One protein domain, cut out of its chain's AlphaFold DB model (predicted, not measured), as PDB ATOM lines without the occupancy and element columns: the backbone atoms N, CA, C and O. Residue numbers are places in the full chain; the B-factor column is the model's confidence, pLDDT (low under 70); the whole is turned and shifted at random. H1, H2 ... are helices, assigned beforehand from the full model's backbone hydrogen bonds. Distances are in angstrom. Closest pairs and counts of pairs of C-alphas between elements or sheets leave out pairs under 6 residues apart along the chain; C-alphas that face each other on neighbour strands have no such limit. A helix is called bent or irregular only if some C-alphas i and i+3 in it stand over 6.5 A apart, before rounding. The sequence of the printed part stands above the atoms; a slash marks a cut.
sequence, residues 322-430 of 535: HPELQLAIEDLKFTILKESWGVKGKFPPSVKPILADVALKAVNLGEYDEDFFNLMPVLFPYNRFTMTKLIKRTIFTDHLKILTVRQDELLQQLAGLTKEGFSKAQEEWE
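This is residues 322 to 430 of the 535 residues of an uncharacterized protein of Suillus luteus UH-Slu-Lm8-n1 (UniProt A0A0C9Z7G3). A compact head of H1, H2, H3 and H4a sends out one long helical arm, H4b, whose residues 403 to 430 stick out free. In the head, H1 and H2 form a hairpin, and H4a crosses H2 and H3. The printed part has 109 residues with four named helices, all helix; it is extended, radius of gyration of the C-alphas 20.8 A, spanning 76 by 27 by 21 A.

H1, residues 323 to 338, 22.9 A, begins at C-alpha 323 (147.270, 173.157, 135.525). H2 is residues 351 to 364, 20.2 A. H3, residues 370 to 379, 15.0 A, is only just irregular: C-alphas 374 and 377 are 6.54 A apart. H4, residues 384 to 430, assigned as one helix by its hydrogen bonds, is bent: C-alphas 394 and 397 are 7.7 A apart. Its arms are H4a, residues 384 to 394, 15.2 A, and H4b, residues 397 to 430, 48.8 A, ending at C-alpha 430 (130.364, 122.872, 119.686).

H1 and H2, a hairpin, touch at a shallow tilt of 10 degrees, closest C-alphas Ala 328 and Val 358, 5.7 A. H4a touches H3, about perpendicular at 75 degrees, closest C-alphas Pro 377 and Arg 384, 5.6 A. H2 touches H4a with residues 355 to 359 alone, closest C-alphas Ala 356 and Thr 394, 6.3 A. O i to N i+4 pairs are within hydrogen-bond range throughout H1, H2 and H4a, 3 of 6 in H3 and 29 of 30 in H4b.

The C-alphas farthest apart, Gly 342 and Glu 430, are 76.7 A apart. The printed part has no cut; the link H1 to H2 is long, 12 residues, and holds residue 344, under pLDDT 70.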
ATOM      1  N   HIS A 322     150.435 170.169 133.400       91.44
ATOM      2  CA  HIS A 322     148.993 170.196 133.656       91.44
ATOM      3  C   HIS A 322     148.636 171.225 134.752       91.44
ATOM      4  O   HIS A 322     149.304 171.258 135.788       91.44
ATOM      5  N   PRO A 323     147.577 172.052 134.603       92.69
ATOM      6  CA  PRO A 323     147.270 173.157 135.525       92.69
ATOM      7  C   PRO A 323     147.120 172.751 137.001       92.69
ATOM      8  O   PRO A 323     147.485 173.521 137.885       92.69
ATOM      9  N   GLU A 324     146.644 171.539 137.294       91.62
ATOM     10  CA  GLU A 324     146.593 171.030 138.673       91.62
ATOM     11  C   GLU A 324     147.996 170.779 139.260       91.62
ATOM     12  O   GLU A 324     148.249 171.079 140.430       91.62
ATOM     13  N   LEU A 325     148.934 170.293 138.439       93.75
ATOM     14  CA  LEU A 325     150.330 170.127 138.838       93.75
ATOM     15  C   LEU A 325     151.042 171.484 138.945       93.75
ATOM     16  O   LEU A 325     151.848 171.658 139.857       93.75
ATOM     17  N   GLN A 326     150.699 172.466 138.097       93.50
ATOM     18  CA  GLN A 326     151.196 173.845 138.225       93.50
ATOM     19  C   GLN A 326     150.874 174.422 139.611       93.50
ATOM     20  O   GLN A 326     151.784 174.857 140.312       93.50
ATOM     21  N   LEU A 327     149.610 174.344 140.043       93.81
ATOM     22  CA  LEU A 327     149.175 174.824 141.363       93.81
ATOM     23  C   LEU A 327     149.916 174.120 142.512       93.81
ATOM     24  O   LEU A 327     150.343 174.767 143.468       93.81
ATOM     25  N   ALA A 328     150.124 172.803 142.408       94.19
ATOM     26  CA  ALA A 328     150.868 172.042 143.410       94.19
ATOM     27  C   ALA A 328     152.365 172.433 143.452       94.19
ATOM     28  O   ALA A 328     152.963 172.529 144.524       94.19
ATOM     29  N   ILE A 329     152.972 172.721 142.296       93.50
ATOM     30  CA  ILE A 329     154.344 173.241 142.182       93.50
ATOM     31  C   ILE A 329     154.456 174.678 142.734       93.50
ATOM     32  O   ILE A 329     155.494 175.044 143.291       93.50
ATOM     33  N   GLU A 330     153.414 175.500 142.611       92.88
ATOM     34  CA  GLU A 330     153.381 176.861 143.161       92.88
ATOM     35  C   GLU A 330     153.250 176.880 144.693       92.88
ATOM     36  O   GLU A 330     153.966 177.642 145.350       92.88
ATOM     37  N   ASP A 331     152.452 175.991 145.288       92.56
ATOM     38  CA  ASP A 331     152.414 175.804 146.749       92.56
ATOM     39  C   ASP A 331     153.745 175.239 147.294       92.56
ATOM     40  O   ASP A 331     154.281 175.699 148.311       92.56
ATOM     41  N   LEU A 332     154.373 174.321 146.550       93.25
ATOM     42  CA  LEU A 332     155.721 173.839 146.853       93.25
ATOM     43  C   LEU A 332     156.754 174.980 146.827       93.25
ATOM     44  O   LEU A 332     157.570 175.080 147.744       93.25
ATOM     45  N   LYS A 333     156.698 175.880 145.835       92.19
ATOM     46  CA  LYS A 333     157.522 177.104 145.792       92.19
ATOM     47  C   LYS A 333     157.285 178.003 147.003       92.19
ATOM     48  O   LYS A 333     158.253 178.460 147.609       92.19
ATOM     49  N   PHE A 334     156.028 178.262 147.359       91.50
ATOM     50  CA  PHE A 334     155.691 179.085 148.522       91.50
ATOM     51  C   PHE A 334     156.256 178.481 149.817       91.50
ATOM     52  O   PHE A 334     156.852 179.187 150.633       91.50
ATOM     53  N   THR A 335     156.177 177.157 149.958       90.19
ATOM     54  CA  THR A 335     156.767 176.422 151.084       90.19
ATOM     55  C   THR A 335     158.301 176.509 151.091       90.19
ATOM     56  O   THR A 335     158.889 176.771 152.138       90.19
ATOM     57  N   ILE A 336     158.965 176.363 149.937       90.94
ATOM     58  CA  ILE A 336     160.430 176.505 149.793       90.94
ATOM     59  C   ILE A 336     160.920 177.896 150.224       90.94
ATOM     60  O   ILE A 336     161.969 177.998 150.863       90.94
ATOM     61  N   LEU A 337     160.165 178.953 149.901       87.88
ATOM     62  CA  LEU A 337     160.471 180.341 150.279       87.88
ATOM     63  C   LEU A 337     160.267 180.623 151.776       87.88
ATOM     64  O   LEU A 337     160.883 181.541 152.316       87.88
ATOM     65  N   LYS A 338     159.402 179.852 152.443       88.69
ATOM     66  CA  LYS A 338     159.107 179.968 153.877       88.69
ATOM     67  C   LYS A 338     160.120 179.228 154.763       88.69
ATOM     68  O   LYS A 338     160.208 179.524 155.953       88.69
ATOM     69  N   GLU A 339     160.848 178.258 154.212       83.69
ATOM     70  CA  GLU A 339     161.669 177.318 154.979       83.69
ATOM     71  C   GLU A 339     163.154 177.718 155.097       83.69
ATOM     72  O   GLU A 339     163.736 178.379 154.237       83.69
ATOM     73  N   SER A 340     163.788 177.290 156.190       80.62
ATOM     74  CA  SER A 340     165.172 177.592 156.538       80.62
ATOM     75  C   SER A 340     166.167 176.543 156.013       80.62
ATOM     76  O   SER A 340     166.168 175.373 156.391       80.62
ATOM     77  N   TRP A 341     167.104 176.983 155.172       81.50
ATOM     78  CA  TRP A 341     168.088 176.113 154.504       81.50
ATOM     79  C   TRP A 341     169.404 175.919 155.287       81.50
ATOM     80  O   TRP A 341     170.437 175.568 154.716       81.50
ATOM     81  N   GLY A 342     169.390 176.159 156.605       75.56
ATOM     82  CA  GLY A 342     170.599 176.195 157.442       75.56
ATOM     83  C   GLY A 342     171.290 174.838 157.636       75.56
ATOM     84  O   GLY A 342     172.520 174.771 157.670       75.56
ATOM     85  N   VAL A 343     170.528 173.742 157.723       76.62
ATOM     86  CA  VAL A 343     171.072 172.394 157.981       76.62
ATOM     87  C   VAL A 343     171.512 171.727 156.673       76.62
ATOM     88  O   VAL A 343     170.864 170.813 156.157       76.62
ATOM     89  N   LYS A 344     172.648 172.174 156.124       64.31
ATOM     90  CA  LYS A 344     173.285 171.524 154.966       64.31
ATOM     91  C   LYS A 344     173.453 170.020 155.225       64.31
ATOM     92  O   LYS A 344     174.027 169.617 156.232       64.31
ATOM     93  N   GLY A 345     172.945 169.200 154.305       71.81
ATOM     94  CA  GLY A 345     172.985 167.733 154.385       71.81
ATOM     95  C   GLY A 345     171.695 167.058 154.870       71.81
ATOM     96  O   GLY A 345     171.566 165.850 154.693       71.81
ATOM     97  N   LYS A 346     170.708 167.793 155.409       79.62
ATOM     98  CA  LYS A 346     169.369 167.248 155.713       79.62
ATOM     99  C   LYS A 346     168.293 168.021 154.950       79.62
ATOM    100  O   LYS A 346     168.328 169.244 154.893       79.62
ATOM    101  N   PHE A 347     167.349 167.301 154.349       85.56
ATOM    102  CA  PHE A 347     166.214 167.906 153.647       85.56
ATOM    103  C   PHE A 347     165.144 168.354 154.666       85.56
ATOM    104  O   PHE A 347     164.846 167.565 155.570       85.56
ATOM    105  N   PRO A 348     164.552 169.561 154.552       87.06
ATOM    106  CA  PRO A 348     163.579 170.050 155.529       87.06
ATOM    107  C   PRO A 348     162.343 169.138 155.676       87.06
ATOM    108  O   PRO A 348     161.725 168.768 154.671       87.06
ATOM    109  N   PRO A 349     161.936 168.772 156.908       87.75
ATOM    110  CA  PRO A 349     160.838 167.828 157.135       87.75
ATOM    111  C   PRO A 349     159.456 168.402 156.788       87.75
ATOM    112  O   PRO A 349     158.539 167.633 156.527       87.75
ATOM    113  N   SER A 350     159.323 169.729 156.757       89.50
ATOM    114  CA  SER A 350     158.136 170.504 156.366       89.50
ATOM    115  C   SER A 350     157.845 170.439 154.863       89.50
ATOM    116  O   SER A 350     156.716 170.181 154.458       89.50
ATOM    117  N   VAL A 351     158.874 170.624 154.031       91.12
ATOM    118  CA  VAL A 351     158.768 170.591 152.561       91.12
ATOM    119  C   VAL A 351     158.624 169.153 152.047       91.12
ATOM    120  O   VAL A 351     158.039 168.920 150.994       91.12
ATOM    121  N   LYS A 352     159.138 168.163 152.791       90.50
ATOM    122  CA  LYS A 352     159.160 166.747 152.392       90.50
ATOM    123  C   LYS A 352     157.779 166.142 152.058       90.50
ATOM    124  O   LYS A 352     157.698 165.514 151.004       90.50
ATOM    125  N   PRO A 353     156.716 166.276 152.882       93.06
ATOM    126  CA  PRO A 353     155.393 165.752 152.533       93.06
ATOM    127  C   PRO A 353     154.792 166.454 151.309       93.06
ATOM    128  O   PRO A 353     154.241 165.778 150.451       93.06
ATOM    129  N   ILE A 354     154.966 167.772 151.175       93.50
ATOM    130  CA  ILE A 354     154.429 168.543 150.041       93.50
ATOM    131  C   ILE A 354     155.140 168.139 148.739       93.50
ATOM    132  O   ILE A 354     154.489 167.901 147.728       93.50
ATOM    133  N   LEU A 355     156.463 167.935 148.772       94.56
ATOM    134  CA  LEU A 355     157.220 167.386 147.640       94.56
ATOM    135  C   LEU A 355     156.751 165.972 147.243       94.56
ATOM    136  O   LEU A 355     156.738 165.646 146.057       94.56
ATOM    137  N   ALA A 356     156.375 165.134 148.214       94.31
ATOM    138  CA  ALA A 356     155.831 163.805 147.941       94.31
ATOM    139  C   ALA A 356     154.425 163.877 147.316       94.31
ATOM    140  O   ALA A 356     154.178 163.189 146.329       94.31
ATOM    141  N   ASP A 357     153.543 164.744 147.822       94.62
ATOM    142  CA  ASP A 357     152.183 164.941 147.297       94.62
ATOM    143  C   ASP A 357     152.192 165.494 145.858       94.62
ATOM    144  O   ASP A 357     151.515 164.969 144.976       94.62
ATOM    145  N   VAL A 358     153.058 166.478 145.580       96.25
ATOM    146  CA  VAL A 358     153.323 167.002 144.226       96.25
ATOM    147  C   VAL A 358     153.803 165.898 143.281       96.25
ATOM    148  O   VAL A 358     153.340 165.802 142.146       96.25
ATOM    149  N   ALA A 359     154.716 165.039 143.738       95.88
ATOM    150  CA  ALA A 359     155.238 163.947 142.923       95.88
ATOM    151  C   ALA A 359     154.206 162.823 142.693       95.88
ATOM    152  O   ALA A 359     154.196 162.232 141.616       95.88
ATOM    153  N   LEU A 360     153.305 162.561 143.647       95.00
ATOM    154  CA  LEU A 360     152.175 161.642 143.459       95.00
ATOM    155  C   LEU A 360     151.117 162.214 142.503       95.00
ATOM    156  O   LEU A 360     150.605 161.482 141.659       95.00
ATOM    157  N   LYS A 361     150.851 163.526 142.545       94.75
ATOM    158  CA  LYS A 361     150.025 164.210 141.533       94.75
ATOM    159  C   LYS A 361     150.636 164.100 140.137       94.75
ATOM    160  O   LYS A 361     149.921 163.762 139.200       94.75
ATOM    161  N   ALA A 362     151.952 164.283 140.002       95.50
ATOM    162  CA  ALA A 362     152.648 164.066 138.733       95.50
ATOM    163  C   ALA A 362     152.508 162.615 138.226       95.50
ATOM    164  O   ALA A 362     152.300 162.413 137.032       95.50
ATOM    165  N   VAL A 363     152.558 161.606 139.109       94.69
ATOM    166  CA  VAL A 363     152.307 160.194 138.740       94.69
ATOM    167  C   VAL A 363     150.879 160.014 138.221       94.69
ATOM    168  O   VAL A 363     150.695 159.480 137.129       94.69
ATOM    169  N   ASN A 364     149.876 160.503 138.955       93.25
ATOM    170  CA  ASN A 364     148.462 160.350 138.597       93.25
ATOM    171  C   ASN A 364     148.086 161.074 137.291       93.25
ATOM    172  O   ASN A 364     147.219 160.604 136.558       93.25
ATOM    173  N   LEU A 365     148.745 162.196 136.991       92.94
ATOM    174  CA  LEU A 365     148.545 162.982 135.767       92.94
ATOM    175  C   LEU A 365     149.399 162.492 134.579       92.94
ATOM    176  O   LEU A 365     149.250 162.999 133.471       92.94
ATOM    177  N   GLY A 366     150.286 161.509 134.783       92.12
ATOM    178  CA  GLY A 366     151.193 160.993 133.749       92.12
ATOM    179  C   GLY A 366     152.405 161.885 133.442       92.12
ATOM    180  O   GLY A 366     153.162 161.590 132.521       92.12
ATOM    181  N   GLU A 367     152.621 162.944 134.224       93.62
ATOM    182  CA  GLU A 367     153.694 163.939 134.064       93.62
ATOM    183  C   GLU A 367     154.901 163.686 134.992       93.62
ATOM    184  O   GLU A 367     155.755 164.549 135.177       93.62
ATOM    185  N   TYR A 368     155.007 162.493 135.587       94.19
ATOM    186  CA  TYR A 368     156.171 162.059 136.373       94.19
ATOM    187  C   TYR A 368     157.343 161.642 135.467       94.19
ATOM    188  O   TYR A 368     157.774 160.487 135.440       94.19
ATOM    189  N   ASP A 369     157.829 162.595 134.676       92.31
ATOM    190  CA  ASP A 369     158.774 162.374 133.589       92.31
ATOM    191  C   ASP A 369     160.158 163.011 133.851       92.31
ATOM    192  O   ASP A 369     160.461 163.534 134.930       92.31
ATOM    193  N   GLU A 370     161.045 162.959 132.855       91.00
ATOM    194  CA  GLU A 370     162.361 163.591 132.954       91.00
ATOM    195  C   GLU A 370     162.278 165.127 133.061       91.00
ATOM    196  O   GLU A 370     163.177 165.729 133.651       91.00
ATOM    197  N   ASP A 371     161.231 165.777 132.548       90.88
ATOM    198  CA  ASP A 371     161.057 167.227 132.626       90.88
ATOM    199  C   ASP A 371     160.543 167.708 133.986       90.88
ATOM    200  O   ASP A 371     161.080 168.692 134.507       90.88
ATOM    201  N   PHE A 372     159.682 166.940 134.656       94.25
ATOM    202  CA  PHE A 372     159.423 167.102 136.091       94.25
ATOM    203  C   PHE A 372     160.730 167.051 136.904       94.25
ATOM    204  O   PHE A 372     161.011 167.941 137.713       94.25
ATOM    205  N   PHE A 373     161.612 166.078 136.635       93.62
ATOM    206  CA  PHE A 373     162.930 166.010 137.285       93.62
ATOM    207  C   PHE A 373     163.915 167.110 136.848       93.62
ATOM    208  O   PHE A 373     164.860 167.393 137.588       93.62
ATOM    209  N   ASN A 374     163.728 167.746 135.687       91.56
ATOM    210  CA  ASN A 374     164.543 168.884 135.237       91.56
ATOM    211  C   ASN A 374     164.152 170.199 135.922       91.56
ATOM    212  O   ASN A 374     165.013 171.056 136.115       91.56
ATOM    213  N   LEU A 375     162.894 170.337 136.344       91.19
ATOM    214  CA  LEU A 375     162.425 171.481 137.124       91.19
ATOM    215  C   LEU A 375     162.990 171.485 138.559       91.19
ATOM    216  O   LEU A 375     163.316 172.544 139.091       91.19
ATOM    217  N   MET A 376     163.150 170.318 139.194       91.50
ATOM    218  CA  MET A 376     163.523 170.235 140.620       91.50
ATOM    219  C   MET A 376     164.819 170.993 141.000       91.50
ATOM    220  O   MET A 376     164.788 171.717 141.992       91.50
ATOM    221  N   PRO A 377     165.933 170.937 140.238       90.00
ATOM    222  CA  PRO A 377     167.151 171.715 140.526       90.00
ATOM    223  C   PRO A 377     167.037 173.226 140.268       90.00
ATOM    224  O   PRO A 377     168.000 173.951 140.502       90.00
ATOM    225  N   VAL A 378     165.904 173.699 139.738       89.19
ATOM    226  CA  VAL A 378     165.572 175.131 139.615       89.19
ATOM    227  C   VAL A 378     164.800 175.608 140.852       89.19
ATOM    228  O   VAL A 378     164.914 176.766 141.241       89.19
ATOM    229  N   LEU A 379     164.033 174.714 141.489       88.25
ATOM    230  CA  LEU A 379     163.277 175.000 142.713       88.25
ATOM    231  C   LEU A 379     164.118 174.831 143.987       88.25
ATOM    232  O   LEU A 379     163.898 175.539 144.965       88.25
ATOM    233  N   PHE A 380     165.066 173.890 143.989       89.94
ATOM    234  CA  PHE A 380     165.803 173.467 145.181       89.94
ATOM    235  C   PHE A 380     167.315 173.725 145.089       89.94
ATOM    236  O   PHE A 380     167.898 173.541 144.020       89.94
ATOM    237  N   PRO A 381     168.004 174.008 146.215       87.81
ATOM    238  CA  PRO A 381     169.463 174.154 146.278       87.81
ATOM    239  C   PRO A 381     170.209 172.798 146.235       87.81
ATOM    240  O   PRO A 381     171.190 172.585 146.950       87.81
ATOM    241  N   TYR A 382     169.745 171.860 145.404       88.25
ATOM    242  CA  TYR A 382     170.283 170.507 145.257       88.25
ATOM    243  C   TYR A 382     170.433 170.124 143.780       88.25
ATOM    244  O   TYR A 382     169.711 170.600 142.908       88.25
ATOM    245  N   ASN A 383     171.364 169.214 143.485       90.50
ATOM    246  CA  ASN A 383     171.557 168.712 142.126       90.50
ATOM    247  C   ASN A 383     170.437 167.730 141.704       90.50
ATOM    248  O   ASN A 383     169.750 167.140 142.543       90.50
ATOM    249  N   ARG A 384     170.308 167.503 140.387       90.88
ATOM    250  CA  ARG A 384     169.296 166.614 139.786       90.88
ATOM    251  C   ARG A 384     169.307 165.201 140.363       90.88
ATOM    252  O   ARG A 384     168.253 164.699 140.718       90.88
ATOM    253  N   PHE A 385     170.478 164.580 140.492       91.38
ATOM    254  CA  PHE A 385     170.598 163.212 141.000       91.38
ATOM    255  C   PHE A 385     170.101 163.102 142.447       91.38
ATOM    256  O   PHE A 385     169.316 162.208 142.758       91.38
ATOM    257  N   THR A 386     170.468 164.054 143.311       91.88
ATOM    258  CA  THR A 386     169.963 164.138 144.689       91.88
ATOM    259  C   THR A 386     168.445 164.325 144.725       91.88
ATOM    260  O   THR A 386     167.781 163.593 145.456       91.88
ATOM    261  N   MET A 387     167.876 165.229 143.917       93.38
ATOM    262  CA  MET A 387     166.419 165.423 143.862       93.38
ATOM    263  C   MET A 387     165.685 164.187 143.332       93.38
ATOM    264  O   MET A 387     164.735 163.728 143.961       93.38
ATOM    265  N   THR A 388     166.145 163.589 142.231       94.19
ATOM    266  CA  THR A 388     165.556 162.368 141.663       94.19
ATOM    267  C   THR A 388     165.639 161.193 142.644       94.19
ATOM    268  O   THR A 388     164.640 160.502 142.837       94.19
ATOM    269  N   LYS A 389     166.787 160.979 143.307       94.06
ATOM    270  CA  LYS A 389     166.977 159.894 144.291       94.06
ATOM    271  C   LYS A 389     166.142 160.119 145.558       94.06
ATOM    272  O   LYS A 389     165.596 159.154 146.089       94.06
ATOM    273  N   LEU A 390     165.987 161.370 146.004       93.19
ATOM    274  CA  LEU A 390     165.091 161.734 147.105       93.19
ATOM    275  C   LEU A 390     163.631 161.439 146.746       93.19
ATOM    276  O   LEU A 390     163.003 160.642 147.434       93.19
ATOM    277  N   ILE A 391     163.123 162.028 145.657       95.25
ATOM    278  CA  ILE A 391     161.713 161.929 145.250       95.25
ATOM    279  C   ILE A 391     161.317 160.472 144.998       95.25
ATOM    280  O   ILE A 391     160.320 160.007 145.554       95.25
ATOM    281  N   LYS A 392     162.119 159.726 144.219       94.56
ATOM    282  CA  LYS A 392     161.867 158.300 143.956       94.56
ATOM    283  C   LYS A 392     161.812 157.501 145.260       94.56
ATOM    284  O   LYS A 392     160.893 156.709 145.425       94.56
ATOM    285  N   ARG A 393     162.718 157.746 146.219       93.38
ATOM    286  CA  ARG A 393     162.711 157.062 147.527       93.38
ATOM    287  C   ARG A 393     161.566 157.507 148.445       93.38
ATOM    288  O   ARG A 393     161.140 156.705 149.268       93.38
ATOM    289  N   THR A 394     161.067 158.741 148.341       92.94
ATOM    290  CA  THR A 394     159.945 159.208 149.176       92.94
ATOM    291  C   THR A 394     158.586 158.709 148.714       92.94
ATOM    292  O   THR A 394     157.754 158.474 149.579       92.94
ATOM    293  N   ILE A 395     158.359 158.536 147.406       95.06
ATOM    294  CA  ILE A 395     157.058 158.066 146.890       95.06
ATOM    295  C   ILE A 395     157.029 156.572 146.546       95.06
ATOM    296  O   ILE A 395     155.978 156.075 146.157       95.06
ATOM    297  N   PHE A 396     158.152 155.850 146.656       94.06
ATOM    298  CA  PHE A 396     158.285 154.456 146.202       94.06
ATOM    299  C   PHE A 396     157.149 153.546 146.687       94.06
ATOM    300  O   PHE A 396     156.548 152.831 145.892       94.06
ATOM    301  N   THR A 397     156.815 153.621 147.978       94.19
ATOM    302  CA  THR A 397     155.759 152.825 148.618       94.19
ATOM    303  C   THR A 397     154.367 153.082 148.063       94.19
ATOM    304  O   THR A 397     153.535 152.183 148.083       94.19
ATOM    305  N   ASP A 398     154.100 154.294 147.593       94.44
ATOM    306  CA  ASP A 398     152.764 154.743 147.204       94.44
ATOM    307  C   ASP A 398     152.591 154.704 145.683       94.44
ATOM    308  O   ASP A 398     151.553 154.269 145.193       94.44
ATOM    309  N   HIS A 399     153.662 154.980 144.936       93.62
ATOM    310  CA  HIS A 399     153.751 154.663 143.514       93.62
ATOM    311  C   HIS A 399     153.646 153.149 143.264       93.62
ATOM    312  O   HIS A 399     152.932 152.747 142.350       93.62
ATOM    313  N   LEU A 400     154.256 152.297 144.103       94.44
ATOM    314  CA  LEU A 400     154.040 150.846 144.025       94.44
ATOM    315  C   LEU A 400     152.566 150.470 144.223       94.44
ATOM    316  O   LEU A 400     152.057 149.687 143.434       94.44
ATOM    317  N   LYS A 401     151.855 151.053 145.201       95.44
ATOM    318  CA  LYS A 401     150.411 150.794 145.389       95.44
ATOM    319  C   LYS A 401     149.602 151.174 144.149       95.44
ATOM    320  O   LYS A 401     148.756 150.394 143.729       95.44
ATOM    321  N   ILE A 402     149.882 152.336 143.551       93.38
ATOM    322  CA  ILE A 402     149.232 152.794 142.310       93.38
ATOM    323  C   ILE A 402     149.481 151.790 141.172       93.38
ATOM    324  O   ILE A 402     148.545 151.411 140.471       93.38
ATOM    325  N   LEU A 403     150.719 151.305 141.021       93.19
ATOM    326  CA  LEU A 403     151.072 150.304 140.012       93.19
ATOM    327  C   LEU A 403     150.422 148.935 140.276       93.19
ATOM    328  O   LEU A 403     149.930 148.330 139.330       93.19
ATOM    329  N   THR A 404     150.368 148.464 141.525       95.56
ATOM    330  CA  THR A 404     149.707 147.197 141.892       95.56
ATOM    331  C   THR A 404     148.202 147.263 141.648       95.56
ATOM    332  O   THR A 404     147.676 146.404 140.953       95.56
ATOM    333  N   VAL A 405     147.517 148.319 142.105       96.06
ATOM    334  CA  VAL A 405     146.079 148.506 141.829       96.06
ATOM    335  C   VAL A 405     145.821 148.537 140.321       96.06
ATOM    336  O   VAL A 405     144.915 147.861 139.838       96.06
ATOM    337  N   ARG A 406     146.658 149.241 139.547       94.25
ATOM    338  CA  ARG A 406     146.514 149.281 138.085       94.25
ATOM    339  C   ARG A 406     146.827 147.941 137.409       94.25
ATOM    340  O   ARG A 406     146.231 147.629 136.380       94.25
ATOM    341  N   GLN A 407     147.736 147.142 137.964       96.31
ATOM    342  CA  GLN A 407     147.998 145.774 137.518       96.31
ATOM    343  C   GLN A 407     146.779 144.877 137.775       96.31
ATOM    344  O   GLN A 407     146.353 144.172 136.861       96.31
ATOM    345  N   ASP A 408     146.178 144.951 138.961       97.31
ATOM    346  CA  ASP A 408     144.998 144.164 139.332       97.31
ATOM    347  C   ASP A 408     143.773 144.531 138.474       97.31
ATOM    348  O   ASP A 408     143.083 143.642 137.970       97.31
ATOM    349  N   GLU A 409     143.554 145.822 138.193       96.56
ATOM    350  CA  GLU A 409     142.536 146.296 137.238       96.56
ATOM    351  C   GLU A 409     142.717 145.699 135.831       96.56
ATOM    352  O   GLU A 409     141.737 145.337 135.171       96.56
ATOM    353  N   LEU A 410     143.960 145.622 135.343       96.38
ATOM    354  CA  LEU A 410     144.277 145.079 134.018       96.38
ATOM    355  C   LEU A 410     144.152 143.550 133.985       96.38
ATOM    356  O   LEU A 410     143.661 143.002 132.998       96.38
ATOM    357  N   LEU A 411     144.519 142.861 135.069       96.38
ATOM    358  CA  LEU A 411     144.284 141.425 135.234       96.38
ATOM    359  C   LEU A 411     142.783 141.106 135.296       96.38
ATOM    360  O   LEU A 411     142.346 140.130 134.687       96.38
ATOM    361  N   GLN A 412     141.972 141.947 135.946       96.88
ATOM    362  CA  GLN A 412     140.515 141.800 135.974       96.88
ATOM    363  C   GLN A 412     139.890 141.999 134.583       96.88
ATOM    364  O   GLN A 412     139.034 141.209 134.180       96.88
ATOM    365  N   GLN A 413     140.343 143.001 133.821       96.62
ATOM    366  CA  GLN A 413     139.923 143.214 132.427       96.62
ATOM    367  C   GLN A 413     140.304 142.024 131.534       96.62
ATOM    368  O   GLN A 413     139.457 141.503 130.805       96.62
ATOM    369  N   LEU A 414     141.546 141.540 131.637       96.12
ATOM    370  CA  LEU A 414     142.022 140.368 130.901       96.12
ATOM    371  C   LEU A 414     141.227 139.105 131.263       96.12
ATOM    372  O   LEU A 414     140.858 138.341 130.373       96.12
ATOM    373  N   ALA A 415     140.903 138.897 132.541       95.62
ATOM    374  CA  ALA A 415     140.074 137.779 132.990       95.62
ATOM    375  C   ALA A 415     138.628 137.860 132.464       95.62
ATOM    376  O   ALA A 415     138.035 136.824 132.163       95.62
ATOM    377  N   GLY A 416     138.066 139.067 132.314       94.56
ATOM    378  CA  GLY A 416     136.777 139.286 131.650       94.56
ATOM    379  C   GLY A 416     136.820 138.870 130.178       94.56
ATOM    380  O   GLY A 416     136.100 137.959 129.770       94.56
ATOM    381  N   LEU A 417     137.752 139.452 129.414       94.88
ATOM    382  CA  LEU A 417     137.965 139.132 127.997       94.88
ATOM    383  C   LEU A 417     138.278 137.644 127.765       94.88
ATOM    384  O   LEU A 417     137.831 137.068 126.777       94.88
ATOM    385  N   THR A 418     138.997 136.998 128.688       94.12
ATOM    386  CA  THR A 418     139.312 135.563 128.614       94.12
ATOM    387  C   THR A 418     138.063 134.698 128.798       94.12
ATOM    388  O   THR A 418     137.906 133.712 128.084       94.12
ATOM    389  N   LYS A 419     137.138 135.068 129.696       93.88
ATOM    390  CA  LYS A 419     135.857 134.355 129.870       93.88
ATOM    391  C   LYS A 419     134.943 134.518 128.657       93.88
ATOM    392  O   LYS A 419     134.372 133.536 128.194       93.88
ATOM    393  N   GLU A 420     134.842 135.730 128.112       92.06
ATOM    394  CA  GLU A 420     134.087 135.976 126.876       92.06
ATOM    395  C   GLU A 420     134.681 135.235 125.672       92.06
ATOM    396  O   GLU A 420     133.941 134.654 124.879       92.06
ATOM    397  N   GLY A 421     136.010 135.249 125.534       93.25
ATOM    398  CA  GLY A 421     136.729 134.536 124.482       93.25
ATOM    399  C   GLY A 421     136.572 133.022 124.599       93.25
ATOM    400  O   GLY A 421     136.294 132.369 123.599       93.25
ATOM    401  N   PHE A 422     136.665 132.472 125.813       92.19
ATOM    402  CA  PHE A 422     136.437 131.049 126.067       92.19
ATOM    403  C   PHE A 422     135.001 130.632 125.728       92.19
ATOM    404  O   PHE A 422     134.817 129.631 125.049       92.19
ATOM    405  N   SER A 423     133.990 131.419 126.119       91.38
ATOM    406  CA  SER A 423     132.587 131.125 125.785       91.38
ATOM    407  C   SER A 423     132.348 131.089 124.271       91.38
ATOM    408  O   SER A 423     131.685 130.182 123.777       91.38
ATOM    409  N   LYS A 424     132.926 132.039 123.520       92.12
ATOM    410  CA  LYS A 424     132.830 132.080 122.049       92.12
ATOM    411  C   LYS A 424     133.574 130.910 121.399       92.12
ATOM    412  O   LYS A 424     133.023 130.257 120.522       92.12
ATOM    413  N   ALA A 425     134.779 130.593 121.876       89.62
ATOM    414  CA  ALA A 425     135.554 129.451 121.395       89.62
ATOM    415  C   ALA A 425     134.875 128.103 121.704       89.62
ATOM    416  O   ALA A 425     134.941 127.191 120.885       89.62
ATOM    417  N   GLN A 426     134.188 127.982 122.847       92.06
ATOM    418  CA  GLN A 426     133.371 126.814 123.175       92.06
ATOM    419  C   GLN A 426     132.180 126.697 122.215       92.06
ATOM    420  O   GLN A 426     131.995 125.640 121.624       92.06
ATOM    421  N   GLU A 427     131.424 127.774 121.987       90.88
ATOM    422  CA  GLU A 427     130.333 127.782 121.004       90.88
ATOM    423  C   GLU A 427     130.803 127.425 119.580       90.88
ATOM    424  O   GLU A 427     130.109 126.720 118.850       90.88
ATOM    425  N   GLU A 428     131.957 127.943 119.149       91.44
ATOM    426  CA  GLU A 428     132.553 127.646 117.839       91.44
ATOM    427  C   GLU A 428     133.032 126.190 117.750       91.44
ATOM    428  O   GLU A 428     132.850 125.549 116.712       91.44
ATOM    429  N   TRP A 429     133.570 125.636 118.840       91.19
ATOM    430  CA  TRP A 429     133.921 124.221 118.943       91.19
ATOM    431  C   TRP A 429     132.679 123.320 118.908       91.19
ATOM    432  O   TRP A 429     132.644 122.393 118.105       91.19
ATOM    433  N   GLU A 430     131.631 123.623 119.678       93.44
ATOM    434  CA  GLU A 430     130.364 122.872 119.686       93.44
ATOM    435  C   GLU A 430     129.716 122.854 118.290       93.44
ATOM    436  O   GLU A 430     129.362 121.788 117.785       93.44
TER     437      GLU A 430